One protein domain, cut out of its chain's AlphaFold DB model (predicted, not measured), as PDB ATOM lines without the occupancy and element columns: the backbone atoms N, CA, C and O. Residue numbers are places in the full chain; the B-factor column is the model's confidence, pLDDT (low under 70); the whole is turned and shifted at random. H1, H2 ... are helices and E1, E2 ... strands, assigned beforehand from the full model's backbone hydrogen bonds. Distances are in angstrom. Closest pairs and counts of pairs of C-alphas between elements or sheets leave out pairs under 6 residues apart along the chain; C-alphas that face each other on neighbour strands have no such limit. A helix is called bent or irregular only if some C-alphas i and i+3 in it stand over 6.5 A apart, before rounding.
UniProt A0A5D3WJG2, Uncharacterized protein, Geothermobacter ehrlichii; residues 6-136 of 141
ATOM      1  N   SER A   6     177.861 165.107 295.062       96.94
ATOM      2  CA  SER A   6     177.994 166.486 295.494       96.94
ATOM      3  C   SER A   6     176.962 166.786 296.556       96.94
ATOM      4  O   SER A   6     175.933 166.113 296.651       96.94
ATOM      5  N   TRP A   7     177.257 167.797 297.358       95.31
ATOM      6  CA  TRP A   7     176.372 168.295 298.394       95.31
ATOM      7  C   TRP A   7     176.172 169.800 298.217       95.31
ATOM      8  O   TRP A   7     177.146 170.541 298.077       95.31
ATOM      9  N   GLN A   8     174.909 170.225 298.184       92.38
ATOM     10  CA  GLN A   8     174.488 171.624 298.111       92.38
ATOM     11  C   GLN A   8     173.048 171.746 298.633       92.38
ATOM     12  O   GLN A   8     172.203 170.933 298.260       92.38
ATOM     13  N   ASP A   9     172.757 172.753 299.461       92.62
ATOM     14  CA  ASP A   9     171.406 173.069 299.966       92.62
ATOM     15  C   ASP A   9     170.654 171.846 300.531       92.62
ATOM     16  O   ASP A   9     169.537 171.527 300.106       92.62
ATOM     17  N   ASP A  10     171.312 171.112 301.435       94.75
ATOM     18  CA  ASP A  10     170.810 169.874 302.055       94.75
ATOM     19  C   ASP A  10     170.378 168.800 301.052       94.75
ATOM     20  O   ASP A  10     169.497 167.975 301.306       94.75
ATOM     21  N   ARG A  11     171.006 168.795 299.873       96.62
ATOM     22  CA  ARG A  11     170.766 167.801 298.834       96.62
ATOM     23  C   ARG A  11     172.059 167.115 298.461       96.62
ATOM     24  O   ARG A  11     173.069 167.767 298.210       96.62
ATOM     25  N   LEU A  12     171.988 165.795 298.354       97.88
ATOM     26  CA  LEU A  12     173.021 164.998 297.714       97.88
ATOM     27  C   LEU A  12     172.629 164.748 296.262       97.88
ATOM     28  O   LEU A  12     171.515 164.295 295.979       97.88
ATOM     29  N   VAL A  13     173.550 165.023 295.346       97.75
ATOM     30  CA  VAL A  13     173.420 164.681 293.929       97.75
ATOM     31  C   VAL A  13     174.482 163.660 293.578       97.75
ATOM     32  O   VAL A  13     175.645 163.819 293.920       97.75
ATOM     33  N   PHE A  14     174.092 162.604 292.881       97.06
ATOM     34  CA  PHE A  14     175.022 161.596 292.387       97.06
ATOM     35  C   PHE A  14     174.494 160.984 291.097       97.06
ATOM     36  O   PHE A  14     173.321 161.140 290.746       97.06
ATOM     37  N   HIS A  15     175.355 160.265 290.388       95.56
ATOM     38  CA  HIS A  15     174.977 159.581 289.161       95.56
ATOM     39  C   HIS A  15     175.260 158.085 289.242       95.56
ATOM     40  O   HIS A  15     176.067 157.619 290.045       95.56
ATOM     41  N   ALA A  16     174.576 157.315 288.401       93.62
ATOM     42  CA  ALA A  16     174.866 155.905 288.216       93.62
ATOM     43  C   ALA A  16     174.368 155.390 286.859       93.62
ATOM     44  O   ALA A  16     173.723 156.102 286.085       93.62
ATOM     45  N   ALA A  17     174.629 154.107 286.601       91.44
ATOM     46  CA  ALA A  17     174.009 153.373 285.506       91.44
ATOM     47  C   ALA A  17     172.474 153.414 285.597       91.44
ATOM     48  O   ALA A  17     171.913 153.391 286.689       91.44
ATOM     49  N   ARG A  18     171.803 153.392 284.441       90.31
ATOM     50  CA  ARG A  18     170.333 153.417 284.304       90.31
ATOM     51  C   ARG A  18     169.635 152.090 284.628       90.31
ATOM     52  O   ARG A  18     168.441 151.960 284.392       90.31
ATOM     53  N   ILE A  19     170.369 151.102 285.128       90.94
ATOM     54  CA  ILE A  19     169.852 149.770 285.443       90.94
ATOM     55  C   ILE A  19     170.404 149.267 286.775       90.94
ATOM     56  O   ILE A  19     171.456 149.702 287.253       90.94
ATOM     57  N   GLY A  20     169.695 148.297 287.344       89.62
ATOM     58  CA  GLY A  20     170.127 147.533 288.503       89.62
ATOM     59  C   GLY A  20     169.353 147.859 289.774       89.62
ATOM     60  O   GLY A  20     168.625 148.844 289.874       89.62
ATOM     61  N   ARG A  21     169.591 147.026 290.791       91.19
ATOM     62  CA  ARG A  21     168.792 146.939 292.022       91.19
ATOM     63  C   ARG A  21     168.517 148.277 292.720       91.19
ATOM     64  O   ARG A  21     167.458 148.440 293.314       91.19
ATOM     65  N   LYS A  22     169.457 149.230 292.685       89.31
ATOM     66  CA  LYS A  22     169.266 150.541 293.328       89.31
ATOM     67  C   LYS A  22     168.156 151.360 292.669       89.31
ATOM     68  O   LYS A  22     167.383 151.972 293.395       89.31
ATOM     69  N   LEU A  23     168.044 151.337 291.336       90.38
ATOM     70  CA  LEU A  23     166.982 152.058 290.634       90.38
ATOM     71  C   LEU A  23     165.630 151.446 290.961       90.38
ATOM     72  O   LEU A  23     164.712 152.182 291.301       90.38
ATOM     73  N   ASP A  24     165.533 150.115 290.949       91.25
ATOM     74  CA  ASP A  24     164.287 149.419 291.271       91.25
ATOM     75  C   ASP A  24     163.800 149.768 292.682       91.25
ATOM     76  O   ASP A  24     162.614 150.015 292.901       91.25
ATOM     77  N   LEU A  25     164.717 149.814 293.652       92.75
ATOM     78  CA  LEU A  25     164.396 150.183 295.030       92.75
ATOM     79  C   LEU A  25     164.002 151.655 295.149       92.75
ATOM     80  O   LEU A  25     163.001 151.947 295.796       92.75
ATOM     81  N   ILE A  26     164.738 152.564 294.509       93.31
ATOM     82  CA  ILE A  26     164.422 153.998 294.504       93.31
ATOM     83  C   ILE A  26     163.051 154.238 293.873       93.31
ATOM     84  O   ILE A  26     162.235 154.941 294.456       93.31
ATOM     85  N   HIS A  27     162.752 153.597 292.745       90.44
ATOM     86  CA  HIS A  27     161.468 153.737 292.064       90.44
ATOM     87  C   HIS A  27     160.305 153.197 292.912       90.44
ATOM     88  O   HIS A  27     159.229 153.783 292.942       90.44
ATOM     89  N   ARG A  28     160.524 152.100 293.651       93.56
ATOM     90  CA  ARG A  28     159.496 151.491 294.516       93.56
ATOM     91  C   ARG A  28     159.317 152.188 295.862       93.56
ATOM     92  O   ARG A  28     158.239 152.088 296.441       93.56
ATOM     93  N   LYS A  29     160.375 152.776 296.426       95.19
ATOM     94  CA  LYS A  29     160.380 153.291 297.808       95.19
ATOM     95  C   LYS A  29     160.428 154.811 297.893       95.19
ATOM     96  O   LYS A  29     159.968 155.350 298.890       95.19
ATOM     97  N   GLY A  30     161.016 155.487 296.906       96.25
ATOM     98  CA  GLY A  30     161.180 156.944 296.886       96.25
ATOM     99  C   GLY A  30     162.051 157.501 298.018       96.25
ATOM    100  O   GLY A  30     162.070 158.708 298.237       96.25
ATOM    101  N   ARG A  31     162.756 156.640 298.765       97.50
ATOM    102  CA  ARG A  31     163.604 157.001 299.910       97.50
ATOM    103  C   ARG A  31     164.891 156.190 299.897       97.50
ATOM    104  O   ARG A  31     164.897 155.038 299.455       97.50
ATOM    105  N   ALA A  32     165.963 156.786 300.399       97.00
ATOM    106  CA  ALA A  32     167.241 156.117 300.582       97.00
ATOM    107  C   ALA A  32     167.949 156.633 301.837       97.00
ATOM    108  O   ALA A  32     167.703 157.748 302.296       97.00
ATOM    109  N   ALA A  33     168.831 155.790 302.368       96.81
ATOM    110  CA  ALA A  33     169.826 156.176 303.352       96.81
ATOM    111  C   ALA A  33     171.189 156.328 302.665       96.81
ATOM    112  O   ALA A  33     171.449 155.681 301.643       96.81
ATOM    113  N   PHE A  34     172.045 157.168 303.232       97.06
ATOM    114  CA  PHE A  34     173.422 157.362 302.801       97.06
ATOM    115  C   PHE A  34     174.371 157.265 303.993       97.06
ATOM    116  O   PHE A  34     173.976 157.461 305.142       97.06
ATOM    117  N   GLU A  35     175.626 156.973 303.677       96.69
ATOM    118  CA  GLU A  35     176.753 156.953 304.598       96.69
ATOM    119  C   GLU A  35     177.924 157.628 303.885       96.69
ATOM    120  O   GLU A  35     178.179 157.360 302.705       96.69
ATOM    121  N   ILE A  36     178.581 158.549 304.581       95.06
ATOM    122  CA  ILE A  36     179.796 159.229 304.143       95.06
ATOM    123  C   ILE A  36     180.810 159.043 305.258       95.06
ATOM    124  O   ILE A  36     180.582 159.509 306.373       95.06
ATOM    125  N   ASP A  37     181.939 158.423 304.936       91.75
ATOM    126  CA  ASP A  37     182.995 158.178 305.904       91.75
ATOM    127  C   ASP A  37     184.287 158.892 305.534       91.75
ATOM    128  O   ASP A  37     184.729 158.903 304.384       91.75
ATOM    129  N   LEU A  38     184.938 159.406 306.564       87.62
ATOM    130  CA  LEU A  38     186.310 159.860 306.563       87.62
ATOM    131  C   LEU A  38     187.122 158.873 307.404       87.62
ATOM    132  O   LEU A  38     187.100 158.919 308.634       87.62
ATOM    133  N   HIS A  39     187.846 157.986 306.732       78.19
ATOM    134  CA  HIS A  39     188.798 157.074 307.361       78.19
ATOM    135  C   HIS A  39     190.207 157.623 307.155       78.19
ATOM    136  O   HIS A  39     190.559 157.928 306.015       78.19
ATOM    137  N   SER A  40     191.023 157.737 308.211       69.69
ATOM    138  CA  SER A  40     192.428 158.126 308.008       69.69
ATOM    139  C   SER A  40     193.468 157.145 308.509       69.69
ATOM    140  O   SER A  40     194.486 157.008 307.843       69.69
ATOM    141  N   GLU A  41     193.298 156.520 309.678       80.06
ATOM    142  CA  GLU A  41     194.457 155.911 310.340       80.06
ATOM    143  C   GLU A  41     194.082 154.802 311.323       80.06
ATOM    144  O   GLU A  41     193.180 154.965 312.145       80.06
ATOM    145  N   VAL A  42     194.809 153.685 311.263       86.25
ATOM    146  CA  VAL A  42     194.769 152.649 312.301       86.25
ATOM    147  C   VAL A  42     195.603 153.127 313.485       86.25
ATOM    148  O   VAL A  42     196.798 153.377 313.347       86.25
ATOM    149  N   VAL A  43     194.983 153.221 314.655       87.12
ATOM    150  CA  VAL A  43     195.663 153.495 315.919       87.12
ATOM    151  C   VAL A  43     196.128 152.163 316.491       87.12
ATOM    152  O   VAL A  43     195.324 151.329 316.912       87.12
ATOM    153  N   VAL A  44     197.442 151.961 316.460       87.94
ATOM    154  CA  VAL A  44     198.099 150.763 316.986       87.94
ATOM    155  C   VAL A  44     198.363 150.943 318.473       87.94
ATOM    156  O   VAL A  44     198.907 151.962 318.895       87.94
ATOM    157  N   ALA A  45     198.032 149.924 319.261       86.81
ATOM    158  CA  ALA A  45     198.275 149.911 320.694       86.81
ATOM    159  C   ALA A  45     198.879 148.581 321.162       86.81
ATOM    160  O   ALA A  45     198.803 147.559 320.476       86.81
ATOM    161  N   ALA A  46     199.494 148.603 322.348       84.19
ATOM    162  CA  ALA A  46     200.114 147.420 322.944       84.19
ATOM    163  C   ALA A  46     199.075 146.373 323.387       84.19
ATOM    164  O   ALA A  46     199.345 145.175 323.320       84.19
ATOM    165  N   GLN A  47     197.890 146.812 323.821       89.06
ATOM    166  CA  GLN A  47     196.775 145.929 324.154       89.06
ATOM    167  C   GLN A  47     195.822 145.820 322.965       89.06
ATOM    168  O   GLN A  47     195.503 146.814 322.318       89.06
ATOM    169  N   ALA A  48     195.320 144.612 322.703       80.75
ATOM    170  CA  ALA A  48     194.422 144.357 321.577       80.75
ATOM    171  C   ALA A  48     193.119 145.179 321.643       80.75
ATOM    172  O   ALA A  48     192.592 145.565 320.608       80.75
ATOM    173  N   CYS A  49     192.610 145.469 322.844       81.94
ATOM    174  CA  CYS A  49     191.383 146.252 323.027       81.94
ATOM    175  C   CYS A  49     191.553 147.748 322.730       81.94
ATOM    176  O   CYS A  49     190.558 148.427 322.495       81.94
ATOM    177  N   ASP A  50     192.792 148.237 322.711       83.44
ATOM    178  CA  ASP A  50     193.111 149.640 322.447       83.44
ATOM    179  C   ASP A  50     193.403 149.888 320.956       83.44
ATOM    180  O   ASP A  50     193.635 151.024 320.539       83.44
ATOM    181  N   TRP A  51     193.379 148.834 320.128       90.00
ATOM    182  CA  TRP A  51     193.406 148.982 318.678       90.00
ATOM    183  C   TRP A  51     192.110 149.625 318.192       90.00
ATOM    184  O   TRP A  51     191.011 149.132 318.448       90.00
ATOM    185  N   THR A  52     192.236 150.707 317.433       88.38
ATOM    186  CA  THR A  52     191.083 151.376 316.830       88.38
ATOM    187  C   THR A  52     191.432 151.972 315.471       88.38
ATOM    188  O   THR A  52     192.569 151.901 315.013       88.38
ATOM    189  N   VAL A  53     190.445 152.543 314.793       89.56
ATOM    190  CA  VAL A  53     190.633 153.316 313.563       89.56
ATOM    191  C   VAL A  53     190.096 154.703 313.831       89.56
ATOM    192  O   VAL A  53     188.964 154.826 314.279       89.56
ATOM    193  N   ARG A  54     190.874 155.750 313.569       92.50
ATOM    194  CA  ARG A  54     190.358 157.120 313.566       92.50
ATOM    195  C   ARG A  54     189.377 157.280 312.415       92.50
ATOM    196  O   ARG A  54     189.745 157.098 311.249       92.50
ATOM    197  N   PHE A  55     188.136 157.594 312.764       92.56
ATOM    198  CA  PHE A  55     187.071 157.798 311.801       92.56
ATOM    199  C   PHE A  55     186.183 158.974 312.196       92.56
ATOM    200  O   PHE A  55     185.963 159.271 313.375       92.56
ATOM    201  N   ALA A  56     185.624 159.606 311.175       93.88
ATOM    202  CA  ALA A  56     184.416 160.396 311.292       93.88
ATOM    203  C   ALA A  56     183.433 159.918 310.225       93.88
ATOM    204  O   ALA A  56     183.836 159.652 309.097       93.88
ATOM    205  N   SER A  57     182.160 159.800 310.572       93.88
ATOM    206  CA  SER A  57     181.118 159.368 309.652       93.88
ATOM    207  C   SER A  57     179.878 160.234 309.772       93.88
ATOM    208  O   SER A  57     179.595 160.814 310.825       93.88
ATOM    209  N   LEU A  58     179.141 160.315 308.671       95.88
ATOM    210  CA  LEU A  58     177.810 160.887 308.584       95.88
ATOM    211  C   LEU A  58     176.887 159.839 307.987       95.88
ATOM    212  O   LEU A  58     177.125 159.347 306.886       95.88
ATOM    213  N   VAL A  59     175.805 159.546 308.693       97.69
ATOM    214  CA  VAL A  59     174.708 158.741 308.167       97.69
ATOM    215  C   VAL A  59     173.454 159.585 308.134       97.69
ATOM    216  O   VAL A  59     173.206 160.390 309.032       97.69
ATOM    217  N   GLY A  60     172.646 159.397 307.106       98.06
ATOM    218  CA  GLY A  60     171.406 160.136 306.978       98.06
ATOM    219  C   GLY A  60     170.430 159.466 306.043       98.06
ATOM    220  O   GLY A  60     170.716 158.435 305.429       98.06
ATOM    221  N   SER A  61     169.243 160.046 305.950       98.12
ATOM    222  CA  SER A  61     168.200 159.542 305.075       98.12
ATOM    223  C   SER A  61     167.247 160.639 304.628       98.12
ATOM    224  O   SER A  61     167.203 161.735 305.191       98.12
ATOM    225  N   GLY A  62     166.484 160.328 303.587       98.25
ATOM    226  CA  GLY A  62     165.427 161.197 303.106       98.25
ATOM    227  C   GLY A  62     164.853 160.740 301.769       98.25
ATOM    228  O   GLY A  62     165.171 159.642 301.280       98.25
ATOM    229  N   PRO A  63     163.961 161.548 301.179       98.19
ATOM    230  CA  PRO A  63     163.367 161.255 299.897       98.19
ATOM    231  C   PRO A  63     164.405 161.421 298.793       98.19
ATOM    232  O   PRO A  63     165.232 162.334 298.789       98.19
ATOM    233  N   ILE A  64     164.338 160.514 297.829       97.81
ATOM    234  CA  ILE A  64     165.225 160.469 296.676       97.81
ATOM    235  C   ILE A  64     164.388 160.349 295.414       97.81
ATOM    236  O   ILE A  64     163.439 159.567 295.350       97.81
ATOM    237  N   ARG A  65     164.768 161.103 294.384       95.31
ATOM    238  CA  ARG A  65     164.168 160.996 293.056       95.31
ATOM    239  C   ARG A  65     165.220 160.883 291.969       95.31
ATOM    240  O   ARG A  65     166.357 161.328 292.135       95.31
ATOM    241  N   ILE A  66     164.798 160.301 290.856       95.88
ATOM    242  CA  ILE A  66     165.544 160.279 289.602       95.88
ATOM    243  C   ILE A  66     165.188 161.558 288.840       95.88
ATOM    244  O   ILE A  66     164.025 161.964 288.819       95.88
ATOM    245  N   LEU A  67     166.190 162.228 288.282       96.38
ATOM    246  CA  LEU A  67     165.986 163.386 287.421       96.38
ATOM    247  C   LEU A  67     165.712 162.890 285.998       96.38
ATOM    248  O   LEU A  67     166.550 162.190 285.426       96.38
ATOM    249  N   GLU A  68     164.552 163.246 285.452       94.69
ATOM    250  CA  GLU A  68     164.130 162.853 284.098       94.69
ATOM    251  C   GLU A  68     164.366 163.970 283.073       94.69
ATOM    252  O   GLU A  68     164.713 163.691 281.928       94.69
ATOM    253  N   ASP A  69     164.229 165.231 283.495       96.00
ATOM    254  CA  ASP A  69     164.450 166.406 282.651       96.00
ATOM    255  C   ASP A  69     165.931 166.548 282.262       96.00
ATOM    256  O   ASP A  69     166.815 166.536 283.123       96.00
ATOM    257  N   GLU A  70     166.214 166.670 280.962       95.44
ATOM    258  CA  GLU A  70     167.588 166.709 280.441       95.44
ATOM    259  C   GLU A  70     168.354 167.937 280.943       95.44
ATOM    260  O   GLU A  70     169.522 167.810 281.325       95.44
ATOM    261  N   ASP A  71     167.690 169.090 281.034       94.56
ATOM    262  CA  ASP A  71     168.311 170.325 281.509       94.56
ATOM    263  C   ASP A  71     168.607 170.253 283.014       94.56
ATOM    264  O   ASP A  71     169.674 170.672 283.474       94.56
ATOM    265  N   GLU A  72     167.691 169.690 283.810       95.81
ATOM    266  CA  GLU A  72     167.908 169.454 285.239       95.81
ATOM    267  C   GLU A  72     169.075 168.489 285.476       95.81
ATOM    268  O   GLU A  72     169.915 168.741 286.344       95.81
ATOM    269  N   LYS A  73     169.171 167.421 284.678       96.31
ATOM    270  CA  LYS A  73     170.298 166.481 284.728       96.31
ATOM    271  C   LYS A  73     171.615 167.153 284.371       96.31
ATOM    272  O   LYS A  73     172.596 166.923 285.072       96.31
ATOM    273  N   GLY A  74     171.637 167.969 283.317       95.38
ATOM    274  CA  GLY A  74     172.817 168.731 282.907       95.38
ATOM    275  C   GLY A  74     173.337 169.598 284.052       95.38
ATOM    276  O   GLY A  74     174.462 169.404 284.510       95.38
ATOM    277  N   ARG A  75     172.467 170.444 284.622       94.50
ATOM    278  CA  ARG A  75     172.802 171.289 285.783       94.50
ATOM    279  C   ARG A  75     173.291 170.477 286.984       94.50
ATOM    280  O   ARG A  75     174.263 170.850 287.634       94.50
ATOM    281  N   ALA A  76     172.637 169.359 287.290       95.81
ATOM    282  CA  ALA A  76     173.020 168.497 288.404       95.81
ATOM    283  C   ALA A  76     174.404 167.849 288.198       95.81
ATOM    284  O   ALA A  76     175.193 167.769 289.140       95.81
ATOM    285  N   LEU A  77     174.722 167.424 286.973       95.75
ATOM    286  CA  LEU A  77     176.039 166.890 286.623       95.75
ATOM    287  C   LEU A  77     177.124 167.972 286.661       95.75
ATOM    288  O   LEU A  77     178.224 167.696 287.127       95.75
ATOM    289  N   GLU A  78     176.826 169.202 286.248       93.94
ATOM    290  CA  GLU A  78     177.757 170.327 286.396       93.94
ATOM    291  C   GLU A  78     178.101 170.597 287.862       93.94
ATOM    292  O   GLU A  78     179.278 170.710 288.211       93.94
ATOM    293  N   VAL A  79     177.089 170.655 288.736       93.56
ATOM    294  CA  VAL A  79     177.292 170.805 290.186       93.56
ATOM    295  C   VAL A  79     178.139 169.655 290.723       93.56
ATOM    296  O   VAL A  79     179.066 169.882 291.500       93.56
ATOM    297  N   LEU A  80     177.867 168.425 290.276       95.44
ATOM    298  CA  LEU A  80     178.667 167.258 290.635       95.44
ATOM    299  C   LEU A  80     180.136 167.414 290.219       95.44
ATOM    300  O   LEU A  80     181.026 167.178 291.031       95.44
ATOM    301  N   MET A  81     180.409 167.830 288.985       94.12
ATOM    302  CA  MET A  81     181.775 168.009 288.480       94.12
ATOM    303  C   MET A  81     182.522 169.130 289.204       94.12
ATOM    304  O   MET A  81     183.659 168.925 289.625       94.12
ATOM    305  N   ARG A  82     181.876 170.281 289.431       92.38
ATOM    306  CA  ARG A  82     182.476 171.393 290.190       92.38
ATOM    307  C   ARG A  82     182.789 171.000 291.631       92.38
ATOM    308  O   ARG A  82     183.868 171.313 292.123       92.38
ATOM    309  N   HIS A  83     181.888 170.268 292.291       93.25
ATOM    310  CA  HIS A  83     182.130 169.745 293.638       93.25
ATOM    311  C   HIS A  83     183.371 168.843 293.687       93.25
ATOM    312  O   HIS A  83     184.156 168.905 294.629       93.25
ATOM    313  N   ASN A  84     183.598 168.067 292.625       89.50
ATOM    314  CA  ASN A  84     184.780 167.223 292.454       89.50
ATOM    315  C   ASN A  84     185.982 167.973 291.841       89.50
ATOM    316  O   ASN A  84     186.881 167.346 291.285       89.50
ATOM    317  N   ARG A  85     186.016 169.308 291.973       89.50
ATOM    318  CA  ARG A  85     187.138 170.192 291.609       89.50
ATOM    319  C   ARG A  85     187.506 170.197 290.121       89.50
ATOM    320  O   ARG A  85     188.631 170.540 289.772       89.50
ATOM    321  N   HIS A  86     186.568 169.871 289.229       90.69
ATOM    322  CA  HIS A  86     186.771 170.095 287.795       90.69
ATOM    323  C   HIS A  86     186.825 171.598 287.495       90.69
ATOM    324  O   HIS A  86     185.883 172.325 287.810       90.69
ATOM    325  N   THR A  87     187.912 172.054 286.872       88.50
ATOM    326  CA  THR A  87     188.170 173.472 286.554       88.50
ATOM    327  C   THR A  87     188.073 173.797 285.062       88.50
ATOM    328  O   THR A  87     188.146 174.964 284.684       88.50
ATOM    329  N   GLY A  88     187.908 172.789 284.202       87.88
ATOM    330  CA  GLY A  88     187.784 172.980 282.758       87.88
ATOM    331  C   GLY A  88     186.373 173.383 282.312       87.88
ATOM    332  O   GLY A  88     185.441 173.417 283.122       87.88
ATOM    333  N   PRO A  89     186.181 173.622 281.001       86.06
ATOM    334  CA  PRO A  89     184.857 173.810 280.422       86.06
ATOM    335  C   PRO A  89     183.920 172.651 280.783       86.06
ATOM    336  O   PRO A  89     184.322 171.482 280.806       86.06
ATOM    337  N   LEU A  90     182.665 172.982 281.076       85.25
ATOM    338  CA  LEU A  90     181.605 172.021 281.369       85.25
ATOM    339  C   LEU A  90     180.766 171.809 280.110       85.25
ATOM    340  O   LEU A  90     179.629 172.254 280.012       85.25
ATOM    341  N   GLU A  91     181.352 171.141 279.125       87.31
ATOM    342  CA  GLU A  91     180.651 170.729 277.909       87.31
ATOM    343  C   GLU A  91     180.277 169.253 278.035       87.31
ATOM    344  O   GLU A  91     180.975 168.365 277.550       87.31
ATOM    345  N   ILE A  92     179.189 168.966 278.755       88.81
ATOM    346  CA  ILE A  92     178.712 167.589 278.917       88.81
ATOM    347  C   ILE A  92     177.911 167.209 277.664       88.81
ATOM    348  O   ILE A  92     176.861 167.805 277.414       88.81
ATOM    349  N   PRO A  93     178.338 166.202 276.875       93.19
ATOM    350  CA  PRO A  93     177.612 165.823 275.671       93.19
ATOM    351  C   PRO A  93     176.183 165.378 275.995       93.19
ATOM    352  O   PRO A  93     175.968 164.581 276.910       93.19
ATOM    353  N   VAL A  94     175.205 165.797 275.188       92.75
ATOM    354  CA  VAL A  94     173.784 165.424 275.360       92.75
ATOM    355  C   VAL A  94     173.603 163.904 275.445       92.75
ATOM    356  O   VAL A  94     172.824 163.404 276.256       92.75
ATOM    357  N   ALA A  95     174.369 163.141 274.661       94.12
ATOM    358  CA  ALA A  95     174.361 161.680 274.724       94.12
ATOM    359  C   ALA A  95     174.772 161.143 276.110       94.12
ATOM    360  O   ALA A  95     174.163 160.192 276.599       94.12
ATOM    361  N   ALA A  96     175.749 161.773 276.773       92.56
ATOM    362  CA  ALA A  96     176.175 161.414 278.125       92.56
ATOM    363  C   ALA A  96     175.125 161.806 279.177       92.56
ATOM    364  O   ALA A  96     174.834 161.009 280.074       92.56
ATOM    365  N   VAL A  97     174.487 162.976 279.029       95.19
ATOM    366  CA  VAL A  97     173.362 163.397 279.884       95.19
ATOM    367  C   VAL A  97     172.216 162.389 279.775       95.19
ATOM    368  O   VAL A  97     171.721 161.891 280.786       95.19
ATOM    369  N   ARG A  98     171.824 162.005 278.556       93.81
ATOM    370  CA  ARG A  98     170.777 161.000 278.307       93.81
ATOM    371  C   ARG A  98     171.166 159.619 278.824       93.81
ATOM    372  O   ARG A  98     170.341 158.951 279.441       93.81
ATOM    373  N   GLY A  99     172.406 159.193 278.612       93.88
ATOM    374  CA  GLY A  99     172.903 157.868 278.996       93.88
ATOM    375  C   GLY A  99     173.022 157.636 280.507       93.88
ATOM    376  O   GLY A  99     173.066 156.488 280.945       93.88
ATOM    377  N   THR A 100     173.016 158.700 281.309       94.44
ATOM    378  CA  THR A 100     173.291 158.649 282.751       94.44
ATOM    379  C   THR A 100     172.011 158.778 283.575       94.44
ATOM    380  O   THR A 100     171.171 159.623 283.274       94.44
ATOM    381  N   ALA A 101     171.835 157.977 284.632       95.81
ATOM    382  CA  ALA A 101     170.809 158.254 285.640       95.81
ATOM    383  C   ALA A 101     171.387 159.212 286.684       95.81
ATOM    384  O   ALA A 101     172.465 158.953 287.221       95.81
ATOM    385  N   VAL A 102     170.673 160.298 286.972       97.38
ATOM    386  CA  VAL A 102     171.069 161.290 287.977       97.38
ATOM    387  C   VAL A 102     170.032 161.280 289.085       97.38
ATOM    388  O   VAL A 102     168.831 161.243 288.819       97.38
ATOM    389  N   PHE A 103     170.502 161.287 290.323       97.25
ATOM    390  CA  PHE A 103     169.676 161.174 291.510       97.25
ATOM    391  C   PHE A 103     169.839 162.413 292.367       97.25
ATOM    392  O   PHE A 103     170.935 162.964 292.476       97.25
ATOM    393  N   LYS A 104     168.744 162.807 293.008       97.56
ATOM    394  CA  LYS A 104     168.725 163.874 293.997       97.56
ATOM    395  C   LYS A 104     168.071 163.355 295.264       97.56
ATOM    396  O   LYS A 104     166.889 163.013 295.242       97.56
ATOM    397  N   LEU A 105     168.849 163.285 296.336       98.25
ATOM    398  CA  LEU A 105     168.390 162.949 297.678       98.25
ATOM    399  C   LEU A 105     168.282 164.241 298.483       98.25
ATOM    400  O   LEU A 105     169.254 164.986 298.567       98.25
ATOM    401  N   GLN A 106     167.111 164.516 299.045       98.38
ATOM    402  CA  GLN A 106     166.924 165.574 300.038       98.38
ATOM    403  C   GLN A 106     167.263 164.986 301.405       98.38
ATOM    404  O   GLN A 106     166.719 163.943 301.762       98.38
ATOM    405  N   ILE A 107     168.158 165.618 302.154       98.44
ATOM    406  CA  ILE A 107     168.490 165.189 303.510       98.44
ATOM    407  C   ILE A 107     167.357 165.657 304.431       98.44
ATOM    408  O   ILE A 107     167.043 166.844 304.469       98.44
ATOM    409  N   GLU A 108     166.720 164.724 305.137       98.12
ATOM    410  CA  GLU A 108     165.726 165.029 306.182       98.12
ATOM    411  C   GLU A 108     166.294 164.759 307.573       98.12
ATOM    412  O   GLU A 108     166.061 165.521 308.505       98.12
ATOM    413  N   GLU A 109     167.069 163.685 307.702       97.00
ATOM    414  CA  GLU A 109     167.712 163.288 308.947       97.00
ATOM    415  C   GLU A 109     169.185 163.012 308.683       97.00
ATOM    416  O   GLU A 109     169.544 162.375 307.687       97.00
ATOM    417  N   MET A 110     170.041 163.465 309.594       97.31
ATOM    418  CA  MET A 110     171.471 163.205 309.553       97.31
ATOM    419  C   MET A 110     172.026 163.128 310.972       97.31
ATOM    420  O   MET A 110     171.647 163.902 311.847       97.31
ATOM    421  N   SER A 111     172.948 162.197 311.189       97.81
ATOM    422  CA  SER A 111     173.701 162.060 312.432       97.81
ATOM    423  C   SER A 111     175.167 161.802 312.117       97.81
ATOM    424  O   SER A 111     175.489 161.152 311.121       97.81
ATOM    425  N   GLY A 112     176.049 162.336 312.958       95.81
ATOM    426  CA  GLY A 112     177.488 162.178 312.818       95.81
ATOM    427  C   GLY A 112     178.102 161.439 313.993       95.81
ATOM    428  O   GLY A 112     177.635 161.557 315.127       95.81
ATOM    429  N   LYS A 113     179.176 160.700 313.726       94.50
ATOM    430  CA  LYS A 113     179.994 160.055 314.752       94.50
ATOM    431  C   LYS A 113     181.464 160.296 314.458       94.50
ATOM    432  O   LYS A 113     181.901 160.118 313.332       94.50
ATOM    433  N   CYS A 114     182.234 160.644 315.478       94.69
ATOM    434  CA  CYS A 114     183.690 160.597 315.438       94.69
ATOM    435  C   CYS A 114     184.194 159.963 316.734       94.69
ATOM    436  O   CYS A 114     183.522 160.048 317.764       94.69
ATOM    437  N   ASN A 115     185.337 159.285 316.678       92.88
ATOM    438  CA  ASN A 115     185.942 158.663 317.859       92.88
ATOM    439  C   ASN A 115     187.132 159.443 318.438       92.88
ATOM    440  O   ASN A 115     187.595 159.096 319.519       92.88
ATOM    441  N   ASP A 116     187.597 160.491 317.754       92.12
ATOM    442  CA  ASP A 116     188.687 161.370 318.191       92.12
ATOM    443  C   ASP A 116     188.415 162.801 317.679       92.12
ATOM    444  O   ASP A 116     188.552 163.094 316.489       92.12
ATOM    445  N   LEU A 117     187.955 163.690 318.568       90.88
ATOM    446  CA  LEU A 117     187.580 165.068 318.214       90.88
ATOM    447  C   LEU A 117     188.790 165.953 317.903       90.88
ATOM    448  O   LEU A 117     188.691 166.849 317.058       90.88
ATOM    449  N   GLU A 118     189.923 165.721 318.567       91.62
ATOM    450  CA  GLU A 118     191.144 166.491 318.329       91.62
ATOM    451  C   GLU A 118     191.701 166.172 316.947       91.62
ATOM    452  O   GLU A 118     191.946 167.081 316.149       91.62
ATOM    453  N   TRP A 119     191.815 164.882 316.622       90.00
ATOM    454  CA  TRP A 119     192.194 164.437 315.285       90.00
ATOM    455  C   TRP A 119     191.234 164.975 314.219       90.00
ATOM    456  O   TRP A 119     191.681 165.535 313.215       90.00
ATOM    457  N   PHE A 120     189.919 164.856 314.433       90.56
ATOM    458  CA  PHE A 120     188.941 165.320 313.450       90.56
ATOM    459  C   PHE A 120     189.077 166.826 313.186       90.56
ATOM    460  O   PHE A 120     189.069 167.258 312.032       90.56
ATOM    461  N   SER A 121     189.304 167.618 314.239       90.06
ATOM    462  CA  SER A 121     189.539 169.062 314.129       90.06
ATOM    463  C   SER A 121     190.774 169.384 313.279       90.06
ATOM    464  O   SER A 121     190.731 170.286 312.444       90.06
ATOM    465  N   GLN A 122     191.860 168.618 313.427       88.19
ATOM    466  CA  GLN A 122     193.069 168.782 312.610       88.19
ATOM    467  C   GLN A 122     192.811 168.468 311.131       88.19
ATOM    468  O   GLN A 122     193.258 169.214 310.258       88.19
ATOM    469  N   VAL A 123     192.067 167.395 310.831       85.50
ATOM    470  CA  VAL A 123     191.737 167.034 309.442       85.50
ATOM    471  C   VAL A 123     190.880 168.110 308.778       85.50
ATOM    472  O   VAL A 123     191.162 168.503 307.645       85.50
ATOM    473  N   VAL A 124     189.864 168.615 309.481       84.38
ATOM    474  CA  VAL A 124     188.994 169.680 308.968       84.38
ATOM    475  C   VAL A 124     189.788 170.958 308.703       84.38
ATOM    476  O   VAL A 124     189.623 171.557 307.643       84.38
ATOM    477  N   ASN A 125     190.670 171.362 309.620       84.38
ATOM    478  CA  ASN A 125     191.470 172.578 309.451       84.38
ATOM    479  C   ASN A 125     192.429 172.475 308.256       84.38
ATOM    480  O   ASN A 125     192.448 173.374 307.424       84.38
ATOM    481  N   ARG A 126     193.111 171.336 308.081       77.56
ATOM    482  CA  ARG A 126     193.964 171.103 306.904       77.56
ATOM    483  C   ARG A 126     193.196 171.222 305.582       77.56
ATOM    484  O   ARG A 126     193.734 171.712 304.593       77.56
ATOM    485  N   ASN A 127     191.947 170.757 305.545       71.69
ATOM    486  CA  ASN A 127     191.122 170.860 304.342       71.69
ATOM    487  C   ASN A 127     190.711 172.312 304.042       71.69
ATOM    488  O   ASN A 127     190.655 172.674 302.871       71.69
ATOM    489  N   LYS A 128     190.482 173.144 305.070       67.31
ATOM    490  CA  LYS A 128     190.203 174.582 304.893       67.31
ATOM    491  C   LYS A 128     191.398 175.320 304.299       67.31
ATOM    492  O   LYS A 128     191.225 176.035 303.318       67.31
ATOM    493  N   ASP A 129     192.595 175.077 304.828       63.31
ATOM    494  CA  ASP A 129     193.819 175.711 304.324       63.31
ATOM    495  C   ASP A 129     194.054 175.354 302.844       63.31
ATOM    496  O   ASP A 129     194.389 176.212 302.026       63.31
ATOM    497  N   ASN A 130     193.808 174.093 302.465       59.56
ATOM    498  CA  ASN A 130     193.899 173.640 301.074       59.56
ATOM    499  C   ASN A 130     192.850 174.294 300.157       59.56
ATOM    500  O   ASN A 130     193.158 174.600 299.001       59.56
ATOM    501  N   ASP A 131     191.629 174.511 300.649       59.50
ATOM    502  CA  ASP A 131     190.583 175.207 299.898       59.50
ATOM    503  C   ASP A 131     190.958 176.677 299.657       59.50
ATOM    504  O   ASP A 131     190.865 177.149 298.520       59.50
ATOM    505  N   GLU A 132     191.490 177.369 300.667       57.50
ATOM    506  CA  GLU A 132     191.978 178.748 300.541       57.50
ATOM    507  C   GLU A 132     193.170 178.853 299.571       57.50
ATOM    508  O   GLU A 132     193.163 179.693 298.664       57.50
ATOM    509  N   LEU A 133     194.145 177.943 299.659       47.84
ATOM    510  CA  LEU A 133     195.287 177.870 298.738       47.84
ATOM    511  C   LEU A 133     194.851 177.638 297.281       47.84
ATOM    512  O   LEU A 133     195.367 178.295 296.375       47.84
ATOM    513  N   SER A 134     193.867 176.764 297.043       52.47
ATOM    514  CA  SER A 134     193.322 176.495 295.699       52.47
ATOM    515  C   SER A 134     192.525 177.668 295.110       52.47
ATOM    516  O   SER A 134     192.472 177.828 293.893       52.47
ATOM    517  N   SER A 135     191.944 178.519 295.962       50.25
ATOM    518  CA  SER A 135     191.227 179.731 295.543       50.25
ATOM    519  C   SER A 135     192.164 180.897 295.191       50.25
ATOM    520  O   SER A 135     191.799 181.773 294.408       50.25
ATOM    521  N   SER A 136     193.393 180.881 295.719       47.38
ATOM    522  CA  SER A 136     194.407 181.929 295.520       47.38
ATOM    523  C   SER A 136     195.276 181.754 294.264       47.38
ATOM    524  O   SER A 136     195.910 182.709 293.819       47.38
TER     525      SER A 136
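This is residues 6 to 136 of the 141 residues of an uncharacterized protein of Geothermobacter ehrlichii (UniProt A0A5D3WJG2). A long, twisted antiparallel sheet runs through the domain, built along the bent hairpin of E3 and E4. At one end E1, E2 and E5 continue the sheet beside the last part of E4, between H2 on one face and H1 on the opposite face; towards the other end E6 pairs with E4, and the tip of the hairpin, residues 45 to 50, sticks out, as do residues 124 to 133 of H4. The printed part has 131 residues, with four named helices and six named strands: along the chain come first E1 and E2, then H1, then the hairpin of E3 and E4, then H2 and H3, then E5 and E6, and last H4; the sheet is branched, with E3 on one side of E4 and both E5 and E6 on the other side, and the class is mixed, helices and strands. The whole is loose, with a radius of gyration of the C-alphas of 18.4 A, and flat, spanning 56 by 43 by 23 A.

E1, residues 6 to 8, begins at C-alpha 6 (177.994, 166.486, 295.494), and E2 is residues 11 to 16. H1 is residues 21 to 29. E3, residues 31 to 43, is 36.0 A long and bends by 62 degrees at residue 40. E4, residues 52 to 67, is 40.5 A long and bends by 74 degrees at residue 63. H2, residues 70 to 83, is 19.9 A long, and H3 is residues 94 to 99. E5, residues 101 to 106, runs on into E6, residues 109 to 114, at 86 degrees. H4, residues 117 to 136, is 29.1 A long and ends at C-alpha 136 (194.407, 181.929, 295.520).

E3 is on one side of E4, with N 36 and O 58 at 2.8 A; on the other side are E6, with N 59 and O 111 at 2.9 A, and E5, with N 65 and O 104 at 3.0 A. E2 is antiparallel to E5, with N 12 and O 105 at 2.9 A, and forms a hairpin with E1, with N 6 and O 13 at 2.8 A. H2 runs across the strands at a height over the sheet of 8.2 A; the closest C-alphas of H2 and E1 are those of Leu 80 and Ser 6, 5.0 A apart. H1 is on the opposite face at 7.7 A. H3 is not on the sheet and touches residues 70 to 74 of H2, about perpendicular at 89 degrees, closest at the C-alphas of Val 97 and Gly 74, 6.2 A apart. H4 only grazes the sheet with residues 117 to 123. In H1, H2, H3 and H4 every O i to N i+4 pair is within hydrogen-bond range.

The two C-alphas farthest apart, those of Gln 47 and Val 94, are 57.4 A apart. The printed part has no cut, and no link is long. The mean pLDDT of the printed part is 89.8, with residue 40 and residues 128 to 136 under 70.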